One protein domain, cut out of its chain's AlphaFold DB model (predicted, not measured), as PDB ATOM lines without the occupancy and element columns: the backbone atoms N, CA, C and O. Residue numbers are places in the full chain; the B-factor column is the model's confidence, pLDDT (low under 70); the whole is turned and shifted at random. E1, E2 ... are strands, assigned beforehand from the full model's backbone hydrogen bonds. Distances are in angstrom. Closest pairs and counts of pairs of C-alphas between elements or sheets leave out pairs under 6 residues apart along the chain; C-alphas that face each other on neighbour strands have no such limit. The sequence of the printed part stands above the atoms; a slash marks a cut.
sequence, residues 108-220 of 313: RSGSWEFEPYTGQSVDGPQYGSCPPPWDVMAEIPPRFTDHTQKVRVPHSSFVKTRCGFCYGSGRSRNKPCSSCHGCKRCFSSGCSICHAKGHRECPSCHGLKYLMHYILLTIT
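AT A GLANCE: This is residues 108 to 220 of the 313 residues of an uncharacterized protein of Paramormyrops kingsleyae (UniProt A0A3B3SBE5). With little regular structure, a strongly twisted sheet of E1, E2, E3 and E6 makes one end, and hairpin E4 and E5 the other. Of 113 printed residues, 37 are in the six strands, both sheets antiparallel; the class is all strand. It is only just loose, close to extended, with radius of gyration of the C-alphas 19.7 A and spans 62, 35 and 20 A.

IN THESE COORDINATES: E6, residues 211 to 220, 27.3 A, ends at C-alpha 220 (217.843, 269.186, 267.824). E1, residues 108 to 116, begins at C-alpha 108 (213.459, 272.872, 265.118). E2 is residues 147 to 152, E3 158 to 160, E4 171 to 176 and E5 199 to 201.

HOW THE PARTS SIT: E6 has E1 on one side and E2 and E3 on the other. N 111 and O 216 are within hydrogen-bond range, 2.9 A apart. Between E4 and E5, N 172 and O 200 are 2.8 A apart.

THE WHOLE: The uncut printed part has long links E1 to E2 and E4 to E5; residues 186 to 188 are under pLDDT 70.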
ATOM      1  N   ARG A 108     212.861 271.964 266.101       95.44
ATOM      2  CA  ARG A 108     213.459 272.872 265.118       95.44
ATOM      3  C   ARG A 108     213.212 274.313 265.538       95.44
ATOM      4  O   ARG A 108     212.082 274.667 265.853       95.44
ATOM      5  N   SER A 109     214.251 275.141 265.511       94.12
ATOM      6  CA  SER A 109     214.154 276.578 265.787       94.12
ATOM      7  C   SER A 109     214.940 277.388 264.759       94.12
ATOM      8  O   SER A 109     216.070 277.046 264.412       94.12
ATOM      9  N   GLY A 110     214.325 278.444 264.226       94.00
ATOM     10  CA  GLY A 110     214.950 279.345 263.257       94.00
ATOM     11  C   GLY A 110     215.450 280.621 263.926       94.00
ATOM     12  O   GLY A 110     214.725 281.219 264.717       94.00
ATOM     13  N   SER A 111     216.661 281.058 263.590       95.56
ATOM     14  CA  SER A 111     217.190 282.368 263.978       95.56
ATOM     15  C   SER A 111     217.828 283.076 262.788       95.56
ATOM     16  O   SER A 111     218.364 282.445 261.877       95.56
ATOM     17  N   TRP A 112     217.767 284.406 262.781       95.19
ATOM     18  CA  TRP A 112     218.478 285.206 261.790       95.19
ATOM     19  C   TRP A 112     219.962 285.278 262.124       95.19
ATOM     20  O   TRP A 112     220.340 285.675 263.222       95.19
ATOM     21  N   GLU A 113     220.794 284.968 261.138       96.25
ATOM     22  CA  GLU A 113     222.246 285.068 261.219       96.25
ATOM     23  C   GLU A 113     222.779 285.943 260.085       96.25
ATOM     24  O   GLU A 113     222.077 286.244 259.111       96.25
ATOM     25  N   PHE A 114     224.027 286.390 260.212       94.88
ATOM     26  CA  PHE A 114     224.669 287.200 259.186       94.88
ATOM     27  C   PHE A 114     226.166 286.938 259.065       94.88
ATOM     28  O   PHE A 114     226.840 286.575 260.026       94.88
ATOM     29  N   GLU A 115     226.706 287.200 257.877       94.44
ATOM     30  CA  GLU A 115     228.142 287.156 257.607       94.44
ATOM     31  C   GLU A 115     228.587 288.291 256.666       94.44
ATOM     32  O   GLU A 115     227.765 288.843 255.925       94.44
ATOM     33  N   PRO A 116     229.873 288.692 256.678       95.19
ATOM     34  CA  PRO A 116     230.393 289.667 255.725       95.19
ATOM     35  C   PRO A 116     230.198 289.193 254.281       95.19
ATOM     36  O   PRO A 116     230.607 288.089 253.913       95.19
ATOM     37  N   TYR A 117     229.622 290.057 253.445       94.56
ATOM     38  CA  TYR A 117     229.449 289.752 252.030       94.56
ATOM     39  C   TYR A 117     230.720 290.105 251.244       94.56
ATOM     40  O   TYR A 117     231.063 291.280 251.096       94.56
ATOM     41  N   THR A 118     231.413 289.084 250.743       92.56
ATOM     42  CA  THR A 118     232.654 289.178 249.952       92.56
ATOM     43  C   THR A 118     232.435 288.910 248.461       92.56
ATOM     44  O   THR A 118     233.403 288.871 247.706       92.56
ATOM     45  N   GLY A 119     231.179 288.747 248.026       89.38
ATOM     46  CA  GLY A 119     230.829 288.326 246.665       89.38
ATOM     47  C   GLY A 119     230.472 286.843 246.547       89.38
ATOM     48  O   GLY A 119     230.536 286.295 245.449       89.38
ATOM     49  N   GLN A 120     230.131 286.179 247.660       89.50
ATOM     50  CA  GLN A 120     229.636 284.800 247.641       89.50
ATOM     51  C   GLN A 120     228.324 284.695 246.844       89.50
ATOM     52  O   GLN A 120     227.585 285.668 246.708       89.50
ATOM     53  N   SER A 121     227.994 283.503 246.348       90.75
ATOM     54  CA  SER A 121     226.670 283.248 245.772       90.75
ATOM     55  C   SER A 121     225.582 283.434 246.831       90.75
ATOM     56  O   SER A 121     225.674 282.864 247.918       90.75
ATOM     57  N   VAL A 122     224.543 284.202 246.500       93.00
ATOM     58  CA  VAL A 122     223.424 284.496 247.403       93.00
ATOM     59  C   VAL A 122     222.220 283.672 246.975       93.00
ATOM     60  O   VAL A 122     221.617 283.956 245.940       93.00
ATOM     61  N   ASP A 123     221.871 282.670 247.774       93.94
ATOM     62  CA  ASP A 123     220.651 281.890 247.583       93.94
ATOM     63  C   ASP A 123     219.456 282.598 248.234       93.94
ATOM     64  O   ASP A 123     219.166 282.399 249.416       93.94
ATOM     65  N   GLY A 124     218.827 283.490 247.470       91.94
ATOM     66  CA  GLY A 124     217.707 284.308 247.925       91.94
ATOM     67  C   GLY A 124     216.367 283.967 247.276       91.94
ATOM     68  O   GLY A 124     216.290 283.048 246.456       91.94
ATOM     69  N   PRO A 125     215.319 284.754 247.579       89.44
ATOM     70  CA  PRO A 125     213.944 284.501 247.136       89.44
ATOM     71  C   PRO A 125     213.754 284.444 245.612       89.44
ATOM     72  O   PRO A 125     212.745 283.948 245.120       89.44
ATOM     73  N   GLN A 126     214.720 284.945 244.837       90.75
ATOM     74  CA  GLN A 126     214.719 284.849 243.378       90.75
ATOM     75  C   GLN A 126     214.880 283.412 242.849       90.75
ATOM     76  O   GLN A 126     214.567 283.168 241.685       90.75
ATOM     77  N   TYR A 127     215.376 282.478 243.668       90.50
ATOM     78  CA  TYR A 127     215.580 281.073 243.294       90.50
ATOM     79  C   TYR A 127     214.489 280.133 243.824       90.50
ATOM     80  O   TYR A 127     214.492 278.955 243.478       90.50
ATOM     81  N   GLY A 128     213.541 280.648 244.612       91.31
ATOM     82  CA  GLY A 128     212.439 279.873 245.170       91.31
ATOM     83  C   GLY A 128     211.859 280.507 246.432       91.31
ATOM     84  O   GLY A 128     212.368 281.500 246.950       91.31
ATOM     85  N   SER A 129     210.776 279.922 246.937       91.69
ATOM     86  CA  SER A 129     210.200 280.304 248.229       91.69
ATOM     87  C   SER A 129     210.966 279.646 249.375       91.69
ATOM     88  O   SER A 129     211.386 278.496 249.265       91.69
ATOM     89  N   CYS A 130     211.113 280.363 250.489       91.88
ATOM     90  CA  CYS A 130     211.673 279.805 251.716       91.88
ATOM     91  C   CYS A 130     210.764 278.667 252.223       91.88
ATOM     92  O   CYS A 130     209.582 278.927 252.470       91.88
ATOM     93  N   PRO A 131     211.266 277.426 252.368       94.50
ATOM     94  CA  PRO A 131     210.462 276.320 252.876       94.50
ATOM     95  C   PRO A 131     210.140 276.511 254.368       94.50
ATOM     96  O   PRO A 131     210.916 277.154 255.086       94.50
ATOM     97  N   PRO A 132     209.034 275.929 254.868       92.62
ATOM     98  CA  PRO A 132     208.754 275.902 256.299       92.62
ATOM     99  C   PRO A 132     209.790 275.042 257.050       92.62
ATOM    100  O   PRO A 132     210.432 274.172 256.450       92.62
ATOM    101  N   PRO A 133     209.941 275.213 258.380       91.75
ATOM    102  CA  PRO A 133     210.970 274.539 259.175       91.75
ATOM    103  C   PRO A 133     211.069 273.029 258.976       91.75
ATOM    104  O   PRO A 133     212.174 272.498 258.973       91.75
ATOM    105  N   TRP A 134     209.937 272.337 258.825       92.19
ATOM    106  CA  TRP A 134     209.875 270.875 258.722       92.19
ATOM    107  C   TRP A 134     210.152 270.334 257.314       92.19
ATOM    108  O   TRP A 134     210.531 269.171 257.198       92.19
ATOM    109  N   ASP A 135     210.053 271.174 256.280       93.81
ATOM    110  CA  ASP A 135     210.368 270.807 254.890       93.81
ATOM    111  C   ASP A 135     211.853 271.029 254.558       93.81
ATOM    112  O   ASP A 135     212.340 270.619 253.503       93.81
ATOM    113  N   VAL A 136     212.609 271.658 255.466       94.19
ATOM    114  CA  VAL A 136     214.069 271.740 255.356       94.19
ATOM    115  C   VAL A 136     214.664 270.347 255.547       94.19
ATOM    116  O   VAL A 136     214.442 269.683 256.562       94.19
ATOM    117  N   MET A 137     215.451 269.902 254.572       92.69
ATOM    118  CA  MET A 137     216.121 268.608 254.633       92.69
ATOM    119  C   MET A 137     217.150 268.579 255.770       92.69
ATOM    120  O   MET A 137     217.957 269.497 255.915       92.69
ATOM    121  N   ALA A 138     217.119 267.506 256.556       91.88
ATOM    122  CA  ALA A 138     217.999 267.282 257.695       91.88
ATOM    123  C   ALA A 138     218.480 265.832 257.703       91.88
ATOM    124  O   ALA A 138     217.754 264.929 257.278       91.88
ATOM    125  N   GLU A 139     219.694 265.602 258.195       91.94
ATOM    126  CA  GLU A 139     220.234 264.251 258.328       91.94
ATOM    127  C   GLU A 139     219.792 263.679 259.672       91.94
ATOM    128  O   GLU A 139     220.204 264.156 260.727       91.94
ATOM    129  N   ILE A 140     218.920 262.670 259.638       89.81
ATOM    130  CA  ILE A 140     218.393 262.059 260.861       89.81
ATOM    131  C   ILE A 140     219.511 261.214 261.503       89.81
ATOM    132  O   ILE A 140     220.007 260.282 260.861       89.81
ATOM    133  N   PRO A 141     219.914 261.503 262.755       92.75
ATOM    134  CA  PRO A 141     220.952 260.748 263.449       92.75
ATOM    135  C   PRO A 141     220.471 259.331 263.814       92.75
ATOM    136  O   PRO A 141     219.272 259.033 263.745       92.75
ATOM    137  N   PRO A 142     221.377 258.439 264.264       92.38
ATOM    138  CA  PRO A 142     220.978 257.168 264.856       92.38
ATOM    139  C   PRO A 142     219.944 257.366 265.973       92.38
ATOM    140  O   PRO A 142     220.026 258.309 266.763       92.38
ATOM    141  N   ARG A 143     218.964 256.460 266.043       88.94
ATOM    142  CA  ARG A 143     217.881 256.521 267.039       88.94
ATOM    143  C   ARG A 143     218.442 256.584 268.461       88.94
ATOM    144  O   ARG A 143     219.480 255.989 268.746       88.94
ATOM    145  N   PHE A 144     217.728 257.289 269.340       89.00
ATOM    146  CA  PHE A 144     218.075 257.442 270.761       89.00
ATOM    147  C   PHE A 144     219.449 258.084 271.020       89.00
ATOM    148  O   PHE A 144     220.005 257.937 272.107       89.00
ATOM    149  N   THR A 145     219.980 258.825 270.042       91.12
ATOM    150  CA  THR A 145     221.247 259.557 270.158       91.12
ATOM    151  C   THR A 145     220.997 261.058 270.134       91.12
ATOM    152  O   THR A 145     220.378 261.575 269.205       91.12
ATOM    153  N   ASP A 146     221.512 261.763 271.138       93.88
ATOM    154  CA  ASP A 146     221.439 263.221 271.183       93.88
ATOM    155  C   ASP A 146     222.291 263.830 270.066       93.88
ATOM    156  O   ASP A 146     223.474 263.511 269.907       93.88
ATOM    157  N   HIS A 147     221.696 264.731 269.290       95.94
ATOM    158  CA  HIS A 147     222.375 265.388 268.183       95.94
ATOM    159  C   HIS A 147     221.832 266.796 267.944       95.94
ATOM    160  O   HIS A 147     220.678 267.110 268.237       95.94
ATOM    161  N   THR A 148     222.665 267.670 267.386       96.31
ATOM    162  CA  THR A 148     222.247 269.009 266.971       96.31
ATOM    163  C   THR A 148     222.897 269.352 265.645       96.31
ATOM    164  O   THR A 148     224.121 269.322 265.521       96.31
ATOM    165  N   GLN A 149     222.068 269.726 264.676       95.06
ATOM    166  CA  GLN A 149     222.478 270.134 263.342       95.06
ATOM    167  C   GLN A 149     222.043 271.579 263.098       95.06
ATOM    168  O   GLN A 149     220.962 271.998 263.506       95.06
ATOM    169  N   LYS A 150     222.894 272.354 262.426       96.25
ATOM    170  CA  LYS A 150     222.592 273.723 261.997       96.25
ATOM    171  C   LYS A 150     222.604 273.774 260.478       96.25
ATOM    172  O   LYS A 150     223.619 273.450 259.867       96.25
ATOM    173  N   VAL A 151     221.488 274.176 259.883       96.00
ATOM    174  CA  VAL A 151     221.291 274.198 258.430       96.00
ATOM    175  C   VAL A 151     220.841 275.591 258.012       96.00
ATOM    176  O   VAL A 151     219.907 276.148 258.584       96.00
ATOM    177  N   ARG A 152     221.510 276.179 257.017       95.56
ATOM    178  CA  ARG A 152     221.042 277.425 256.397       95.56
ATOM    179  C   ARG A 152     219.786 277.116 255.587       95.56
ATOM    180  O   ARG A 152     219.815 276.217 254.751       95.56
ATOM    181  N   VAL A 153     218.701 277.846 255.831       96.38
ATOM    182  CA  VAL A 153     217.427 277.605 255.145       96.38
ATOM    183  C   VAL A 153     217.550 278.007 253.667       96.38
ATOM    184  O   VAL A 153     218.005 279.127 253.395       96.38
ATOM    185  N   PRO A 154     217.158 277.138 252.716       96.06
ATOM    186  CA  PRO A 154     217.175 277.461 251.291       96.06
ATOM    187  C   PRO A 154     216.391 278.733 250.964       96.06
ATOM    188  O   PRO A 154     215.361 279.014 251.578       96.06
ATOM    189  N   HIS A 155     216.890 279.505 250.000       95.12
ATOM    190  CA  HIS A 155     216.277 280.737 249.487       95.12
ATOM    191  C   HIS A 155     216.050 281.848 250.530       95.12
ATOM    192  O   HIS A 155     215.373 282.838 250.255       95.12
ATOM    193  N   SER A 156     216.630 281.722 251.728       95.31
ATOM    194  CA  SER A 156     216.492 282.708 252.809       95.31
ATOM    195  C   SER A 156     217.567 283.800 252.791       95.31
ATOM    196  O   SER A 156     217.496 284.749 253.574       95.31
ATOM    197  N   SER A 157     218.586 283.674 251.933       95.00
ATOM    198  CA  SER A 157     219.750 284.557 251.971       95.00
ATOM    199  C   SER A 157     219.491 285.860 251.219       95.00
ATOM    200  O   SER A 157     219.023 285.860 250.084       95.00
ATOM    201  N   PHE A 158     219.879 286.993 251.794       94.19
ATOM    202  CA  PHE A 158     219.845 288.278 251.098       94.19
ATOM    203  C   PHE A 158     220.988 289.189 251.537       94.19
ATOM    204  O   PHE A 158     221.495 289.104 252.656       94.19
ATOM    205  N   VAL A 159     221.404 290.096 250.652       94.31
ATOM    206  CA  VAL A 159     222.489 291.042 250.941       94.31
ATOM    207  C   VAL A 159     221.916 292.381 251.361       94.31
ATOM    208  O   VAL A 159     221.249 293.075 250.595       94.31
ATOM    209  N   LYS A 160     222.251 292.794 252.579       92.06
ATOM    210  CA  LYS A 160     222.009 294.143 253.064       92.06
ATOM    211  C   LYS A 160     223.158 295.045 252.628       92.06
ATOM    212  O   LYS A 160     224.297 294.910 253.081       92.06
ATOM    213  N   THR A 161     222.834 296.018 251.778       86.25
ATOM    214  CA  THR A 161     223.798 296.964 251.188       86.25
ATOM    215  C   THR A 161     224.400 297.949 252.202       86.25
ATOM    216  O   THR A 161     225.344 298.677 251.899       86.25
ATOM    217  N   ARG A 162     223.869 297.978 253.430       91.44
ATOM    218  CA  ARG A 162     224.340 298.833 254.518       91.44
ATOM    219  C   ARG A 162     224.412 298.046 255.821       91.44
ATOM    220  O   ARG A 162     223.389 297.726 256.423       91.44
ATOM    221  N   CYS A 163     225.630 297.791 256.288       92.19
ATOM    222  CA  CYS A 163     225.888 297.195 257.593       92.19
ATOM    223  C   CYS A 163     225.283 298.068 258.699       92.19
ATOM    224  O   CYS A 163     225.666 299.233 258.843       92.19
ATOM    225  N   GLY A 164     224.366 297.493 259.484       88.06
ATOM    226  CA  GLY A 164     223.693 298.185 260.588       88.06
ATOM    227  C   GLY A 164     224.658 298.624 261.692       88.06
ATOM    228  O   GLY A 164     224.546 299.730 262.200       88.06
ATOM    229  N   PHE A 165     225.689 297.824 261.975       89.31
ATOM    230  CA  PHE A 165     226.639 298.081 263.065       89.31
ATOM    231  C   PHE A 165     227.581 299.270 262.829       89.31
ATOM    232  O   PHE A 165     228.113 299.844 263.776       89.31
ATOM    233  N   CYS A 166     227.838 299.631 261.569       90.94
ATOM    234  CA  CYS A 166     228.688 300.776 261.217       90.94
ATOM    235  C   CYS A 166     227.973 301.810 260.345       90.94
ATOM    236  O   CYS A 166     228.608 302.738 259.842       90.94
ATOM    237  N   TYR A 167     226.670 301.633 260.116       89.62
ATOM    238  CA  TYR A 167     225.852 302.490 259.260       89.62
ATOM    239  C   TYR A 167     226.432 302.697 257.848       89.62
ATOM    240  O   TYR A 167     226.200 303.733 257.222       89.62
ATOM    241  N   GLY A 168     227.174 301.710 257.330       89.00
ATOM    242  CA  GLY A 168     227.833 301.750 256.018       89.00
ATOM    243  C   GLY A 168     229.228 302.392 255.985       89.00
ATOM    244  O   GLY A 168     229.817 302.497 254.911       89.00
ATOM    245  N   SER A 169     229.805 302.802 257.121       89.38
ATOM    246  CA  SER A 169     231.149 303.403 257.138       89.38
ATOM    247  C   SER A 169     232.274 302.382 256.934       89.38
ATOM    248  O   SER A 169     233.352 302.738 256.454       89.38
ATOM    249  N   GLY A 170     232.034 301.117 257.294       89.38
ATOM    250  CA  GLY A 170     233.048 300.059 257.336       89.38
ATOM    251  C   GLY A 170     234.023 300.200 258.511       89.38
ATOM    252  O   GLY A 170     234.972 299.427 258.619       89.38
ATOM    253  N   ARG A 171     233.807 301.167 259.415       89.69
ATOM    254  CA  ARG A 171     234.723 301.497 260.516       89.69
ATOM    255  C   ARG A 171     234.120 301.127 261.864       89.69
ATOM    256  O   ARG A 171     232.925 301.303 262.087       89.69
ATOM    257  N   SER A 172     234.952 300.672 262.792       84.94
ATOM    258  CA  SER A 172     234.554 300.468 264.184       84.94
ATOM    259  C   SER A 172     234.434 301.813 264.906       84.94
ATOM    260  O   SER A 172     235.352 302.637 264.860       84.94
ATOM    261  N   ARG A 173     233.287 302.047 265.560       77.75
ATOM    262  CA  ARG A 173     232.978 303.227 266.397       77.75
ATOM    263  C   ARG A 173     233.114 304.597 265.708       77.75
ATOM    264  O   ARG A 173     233.106 305.605 266.404       77.75
ATOM    265  N   ASN A 174     233.273 304.648 264.378       73.25
ATOM    266  CA  ASN A 174     233.536 305.867 263.592       73.25
ATOM    267  C   ASN A 174     234.657 306.769 264.157       73.25
ATOM    268  O   ASN A 174     234.687 307.967 263.887       73.25
ATOM    269  N   LYS A 175     235.600 306.201 264.919       80.19
ATOM    270  CA  LYS A 175     236.685 306.940 265.576       80.19
ATOM    271  C   LYS A 175     238.037 306.649 264.913       80.19
ATOM    272  O   LYS A 175     238.238 305.548 264.386       80.19
ATOM    273  N   PRO A 176     238.974 307.615 264.931       82.94
ATOM    274  CA  PRO A 176     240.351 307.362 264.525       82.94
ATOM    275  C   PRO A 176     240.967 306.265 265.400       82.94
ATOM    276  O   PRO A 176     240.570 306.064 266.550       82.94
ATOM    277  N   CYS A 177     241.938 305.531 264.857       85.38
ATOM    278  CA  CYS A 177     242.627 304.494 265.616       85.38
ATOM    279  C   CYS A 177     243.314 305.124 266.832       85.38
ATOM    280  O   CYS A 177     244.149 306.007 266.664       85.38
ATOM    281  N   SER A 178     242.990 304.652 268.037       84.75
ATOM    282  CA  SER A 178     243.543 305.178 269.290       84.75
ATOM    283  C   SER A 178     245.059 305.012 269.400       84.75
ATOM    284  O   SER A 178     245.705 305.825 270.039       84.75
ATOM    285  N   SER A 179     245.632 303.997 268.748       84.56
ATOM    286  CA  SER A 179     247.073 303.720 268.809       84.56
ATOM    287  C   SER A 179     247.919 304.648 267.934       84.56
ATOM    288  O   SER A 179     249.070 304.895 268.268       84.56
ATOM    289  N   CYS A 180     247.376 305.158 266.826       84.62
ATOM    290  CA  CYS A 180     248.091 306.095 265.954       84.62
ATOM    291  C   CYS A 180     247.394 307.455 265.829       84.62
ATOM    292  O   CYS A 180     247.765 308.248 264.972       84.62
ATOM    293  N   HIS A 181     246.351 307.706 266.624       84.81
ATOM    294  CA  HIS A 181     245.489 308.890 266.556       84.81
ATOM    295  C   HIS A 181     245.002 309.230 265.135       84.81
ATOM    296  O   HIS A 181     244.894 310.388 264.748       84.81
ATOM    297  N   GLY A 182     244.715 308.207 264.323       79.69
ATOM    298  CA  GLY A 182     244.286 308.396 262.931       79.69
ATOM    299  C   GLY A 182     245.416 308.650 261.932       79.69
ATOM    300  O   GLY A 182     245.163 308.780 260.732       79.69
ATOM    301  N   CYS A 183     246.665 308.663 262.387       79.50
ATOM    302  CA  CYS A 183     247.815 308.893 261.541       79.50
ATOM    303  C   CYS A 183     248.130 307.677 260.664       79.50
ATOM    304  O   CYS A 183     248.514 306.607 261.142       79.50
ATOM    305  N   LYS A 184     248.006 307.864 259.348       72.00
ATOM    306  CA  LYS A 184     248.301 306.837 258.338       72.00
ATOM    307  C   LYS A 184     249.798 306.687 258.033       72.00
ATOM    308  O   LYS A 184     250.184 305.715 257.399       72.00
ATOM    309  N   ARG A 185     250.627 307.651 258.462       71.44
ATOM    310  CA  ARG A 185     252.053 307.774 258.092       71.44
ATOM    311  C   ARG A 185     253.025 307.831 259.275       71.44
ATOM    312  O   ARG A 185     254.209 308.033 259.062       71.44
ATOM    313  N   CYS A 186     252.552 307.661 260.509       64.88
ATOM    314  CA  CYS A 186     253.386 307.882 261.698       64.88
ATOM    315  C   CYS A 186     254.434 306.783 261.957       64.88
ATOM    316  O   CYS A 186     255.167 306.882 262.931       64.88
ATOM    317  N   PHE A 187     254.530 305.757 261.100       60.22
ATOM    318  CA  PHE A 187     255.513 304.679 261.226       60.22
ATOM    319  C   PHE A 187     255.977 304.200 259.849       60.22
ATOM    320  O   PHE A 187     255.136 303.946 258.985       60.22
ATOM    321  N   SER A 188     257.287 303.992 259.674       65.56
ATOM    322  CA  SER A 188     257.874 303.384 258.465       65.56
ATOM    323  C   SER A 188     257.371 301.954 258.206       65.56
ATOM    324  O   SER A 188     257.426 301.485 257.076       65.56
ATOM    325  N   SER A 189     256.839 301.280 259.235       70.31
ATOM    326  CA  SER A 189     256.229 299.942 259.178       70.31
ATOM    327  C   SER A 189     254.690 299.937 259.268       70.31
ATOM    328  O   SER A 189     254.077 298.871 259.236       70.31
ATOM    329  N   GLY A 190     254.042 301.108 259.350       75.81
ATOM    330  CA  GLY A 190     252.594 301.228 259.559       75.81
ATOM    331  C   GLY A 190     252.133 300.848 260.979       75.81
ATOM    332  O   GLY A 190     252.797 300.129 261.716       75.81
ATOM    333  N   CYS A 191     250.971 301.354 261.405       82.62
ATOM    334  CA  CYS A 191     250.386 300.968 262.696       82.62
ATOM    335  C   CYS A 191     249.898 299.512 262.634       82.62
ATOM    336  O   CYS A 191     249.022 299.212 261.824       82.62
ATOM    337  N   SER A 192     250.395 298.640 263.517       84.06
ATOM    338  CA  SER A 192     250.047 297.208 263.570       84.06
ATOM    339  C   SER A 192     248.563 296.936 263.843       84.06
ATOM    340  O   SER A 192     248.043 295.908 263.435       84.06
ATOM    341  N   ILE A 193     247.867 297.871 264.495       82.50
ATOM    342  CA  ILE A 193     246.457 297.728 264.892       82.50
ATOM    343  C   ILE A 193     245.483 298.117 263.774       82.50
ATOM    344  O   ILE A 193     244.379 297.585 263.701       82.50
ATOM    345  N   CYS A 194     245.837 299.092 262.934       83.00
ATOM    346  CA  CYS A 194     244.975 299.535 261.833       83.00
ATOM    347  C   CYS A 194     245.567 299.262 260.450       83.00
ATOM    348  O   CYS A 194     244.991 299.707 259.464       83.00
ATOM    349  N   HIS A 195     246.717 298.588 260.371       83.69
ATOM    350  CA  HIS A 195     247.455 298.312 259.136       83.69
ATOM    351  C   HIS A 195     247.560 299.552 258.231       83.69
ATOM    352  O   HIS A 195     247.195 299.529 257.061       83.69
ATOM    353  N   ALA A 196     247.973 300.678 258.824       82.38
ATOM    354  CA  ALA A 196     248.064 302.000 258.185       82.38
ATOM    355  C   ALA A 196     246.744 302.602 257.631       82.38
ATOM    356  O   ALA A 196     246.759 303.672 257.021       82.38
ATOM    357  N   LYS A 197     245.571 302.011 257.909       83.19
ATOM    358  CA  LYS A 197     244.254 302.549 257.505       83.19
ATOM    359  C   LYS A 197     243.826 303.769 258.337       83.19
ATOM    360  O   LYS A 197     242.960 304.541 257.913       83.19
ATOM    361  N   GLY A 198     244.425 303.970 259.516       84.94
ATOM    362  CA  GLY A 198     244.120 305.071 260.446       84.94
ATOM    363  C   GLY A 198     242.809 304.892 261.225       84.94
ATOM    364  O   GLY A 198     242.445 305.730 262.041       84.94
ATOM    365  N   HIS A 199     242.091 303.795 261.012       86.62
ATOM    366  CA  HIS A 199     240.868 303.435 261.726       86.62
ATOM    367  C   HIS A 199     240.785 301.915 261.834       86.62
ATOM    368  O   HIS A 199     241.396 301.205 261.037       86.62
ATOM    369  N   ARG A 200     240.047 301.416 262.827       88.81
ATOM    370  CA  ARG A 200     239.758 299.983 262.929       88.81
ATOM    371  C   ARG A 200     238.580 299.642 262.027       88.81
ATOM    372  O   ARG A 200     237.632 300.423 261.930       88.81
ATOM    373  N   GLU A 201     238.640 298.489 261.383       90.62
ATOM    374  CA  GLU A 201     237.539 297.991 260.563       90.62
ATOM    375  C   GLU A 201     236.366 297.573 261.447       90.62
ATOM    376  O   GLU A 201     236.536 297.213 262.613       90.62
ATOM    377  N   CYS A 202     235.153 297.690 260.913       90.94
ATOM    378  CA  CYS A 202     233.962 297.196 261.590       90.94
ATOM    379  C   CYS A 202     234.083 295.671 261.774       90.94
ATOM    380  O   CYS A 202     234.274 294.983 260.772       90.94
ATOM    381  N   PRO A 203     233.940 295.135 262.999       90.19
ATOM    382  CA  PRO A 203     234.089 293.702 263.249       90.19
ATOM    383  C   PRO A 203     232.982 292.867 262.596       90.19
ATOM    384  O   PRO A 203     233.222 291.724 262.258       90.19
ATOM    385  N   SER A 204     231.796 293.432 262.359       92.00
ATOM    386  CA  SER A 204     230.683 292.678 261.769       92.00
ATOM    387  C   SER A 204     230.800 292.518 260.253       92.00
ATOM    388  O   SER A 204     230.408 291.492 259.722       92.00
ATOM    389  N   CYS A 205     231.307 293.534 259.539       92.69
ATOM    390  CA  CYS A 205     231.411 293.514 258.067       92.69
ATOM    391  C   CYS A 205     232.852 293.510 257.540       92.69
ATOM    392  O   CYS A 205     233.052 293.609 256.335       92.69
ATOM    393  N   HIS A 206     233.852 293.483 258.422       91.31
ATOM    394  CA  HIS A 206     235.285 293.496 258.089       91.31
ATOM    395  C   HIS A 206     235.689 294.608 257.099       91.31
ATOM    396  O   HIS A 206     236.505 294.411 256.207       91.31
ATOM    397  N   GLY A 207     235.073 295.790 257.218       89.69
ATOM    398  CA  GLY A 207     235.334 296.926 256.323       89.69
ATOM    399  C   GLY A 207     234.587 296.904 254.983       89.69
ATOM    400  O   GLY A 207     234.586 297.920 254.289       89.69
ATOM    401  N   LEU A 208     233.886 295.812 254.653       91.38
ATOM    402  CA  LEU A 208     233.185 295.615 253.375       91.38
ATOM    403  C   LEU A 208     231.867 296.378 253.277       91.38
ATOM    404  O   LEU A 208     231.384 296.610 252.178       91.38
ATOM    405  N   LYS A 209     231.294 296.798 254.413       92.56
ATOM    406  CA  LYS A 209     230.027 297.554 254.528       92.56
ATOM    407  C   LYS A 209     228.765 296.769 254.167       92.56
ATOM    408  O   LYS A 209     227.682 297.237 254.510       92.56
ATOM    409  N   TYR A 210     228.899 295.596 253.561       92.12
ATOM    410  CA  TYR A 210     227.809 294.717 253.148       92.12
ATOM    411  C   TYR A 210     227.737 293.483 254.050       92.12
ATOM    412  O   TYR A 210     228.771 292.918 254.414       92.12
ATOM    413  N   LEU A 211     226.522 293.076 254.417       94.81
ATOM    414  CA  LEU A 211     226.261 291.859 255.190       94.81
ATOM    415  C   LEU A 211     225.287 290.978 254.420       94.81
ATOM    416  O   LEU A 211     224.290 291.481 253.907       94.81
ATOM    417  N   MET A 212     225.560 289.682 254.362       94.94
ATOM    418  CA  MET A 212     224.596 288.694 253.908       94.94
ATOM    419  C   MET A 212     223.869 288.141 255.126       94.94
ATOM    420  O   MET A 212     224.507 287.610 256.031       94.94
ATOM    421  N   HIS A 213     222.554 288.297 255.147       94.81
ATOM    422  CA  HIS A 213     221.670 287.747 256.163       94.81
ATOM    423  C   HIS A 213     221.028 286.471 255.636       94.81
ATOM    424  O   HIS A 213     220.793 286.364 254.435       94.81
ATOM    425  N   TYR A 214     220.754 285.521 256.518       95.44
ATOM    426  CA  TYR A 214     220.073 284.271 256.195       95.44
ATOM    427  C   TYR A 214     219.400 283.704 257.445       95.44
ATOM    428  O   TYR A 214     219.773 284.050 258.570       95.44
ATOM    429  N   ILE A 215     218.431 282.814 257.255       96.50
ATOM    430  CA  ILE A 215     217.828 282.070 258.362       96.50
ATOM    431  C   ILE A 215     218.687 280.829 258.612       96.50
ATOM    432  O   ILE A 215     218.955 280.042 257.698       96.50
ATOM    433  N   LEU A 216     219.133 280.653 259.852       96.88
ATOM    434  CA  LEU A 216     219.786 279.443 260.324       96.88
ATOM    435  C   LEU A 216     218.779 278.617 261.124       96.88
ATOM    436  O   LEU A 216     218.272 279.055 262.154       96.88
ATOM    437  N   LEU A 217     218.499 277.409 260.650       97.19
ATOM    438  CA  LEU A 217     217.651 276.451 261.338       97.19
ATOM    439  C   LEU A 217     218.514 275.551 262.222       97.19
ATOM    440  O   LEU A 217     219.411 274.862 261.735       97.19
ATOM    441  N   THR A 218     218.244 275.550 263.522       96.88
ATOM    442  CA  THR A 218     218.847 274.634 264.489       96.88
ATOM    443  C   THR A 218     217.883 273.481 264.733       96.88
ATOM    444  O   THR A 218     216.780 273.675 265.241       96.88
ATOM    445  N   ILE A 219     218.302 272.276 264.367       96.25
ATOM    446  CA  ILE A 219     217.537 271.038 264.494       96.25
ATOM    447  C   ILE A 219     218.169 270.227 265.616       96.25
ATOM    448  O   ILE A 219     219.374 269.973 265.602       96.25
ATOM    449  N   THR A 220     217.376 269.866 266.617       96.00
ATOM    450  CA  THR A 220     217.843 269.186 267.824       96.00
ATOM    451  C   THR A 220     217.103 267.872 267.991       96.00
ATOM    452  O   THR A 220     215.883 267.861 268.129       96.00
TER     453      THR A 220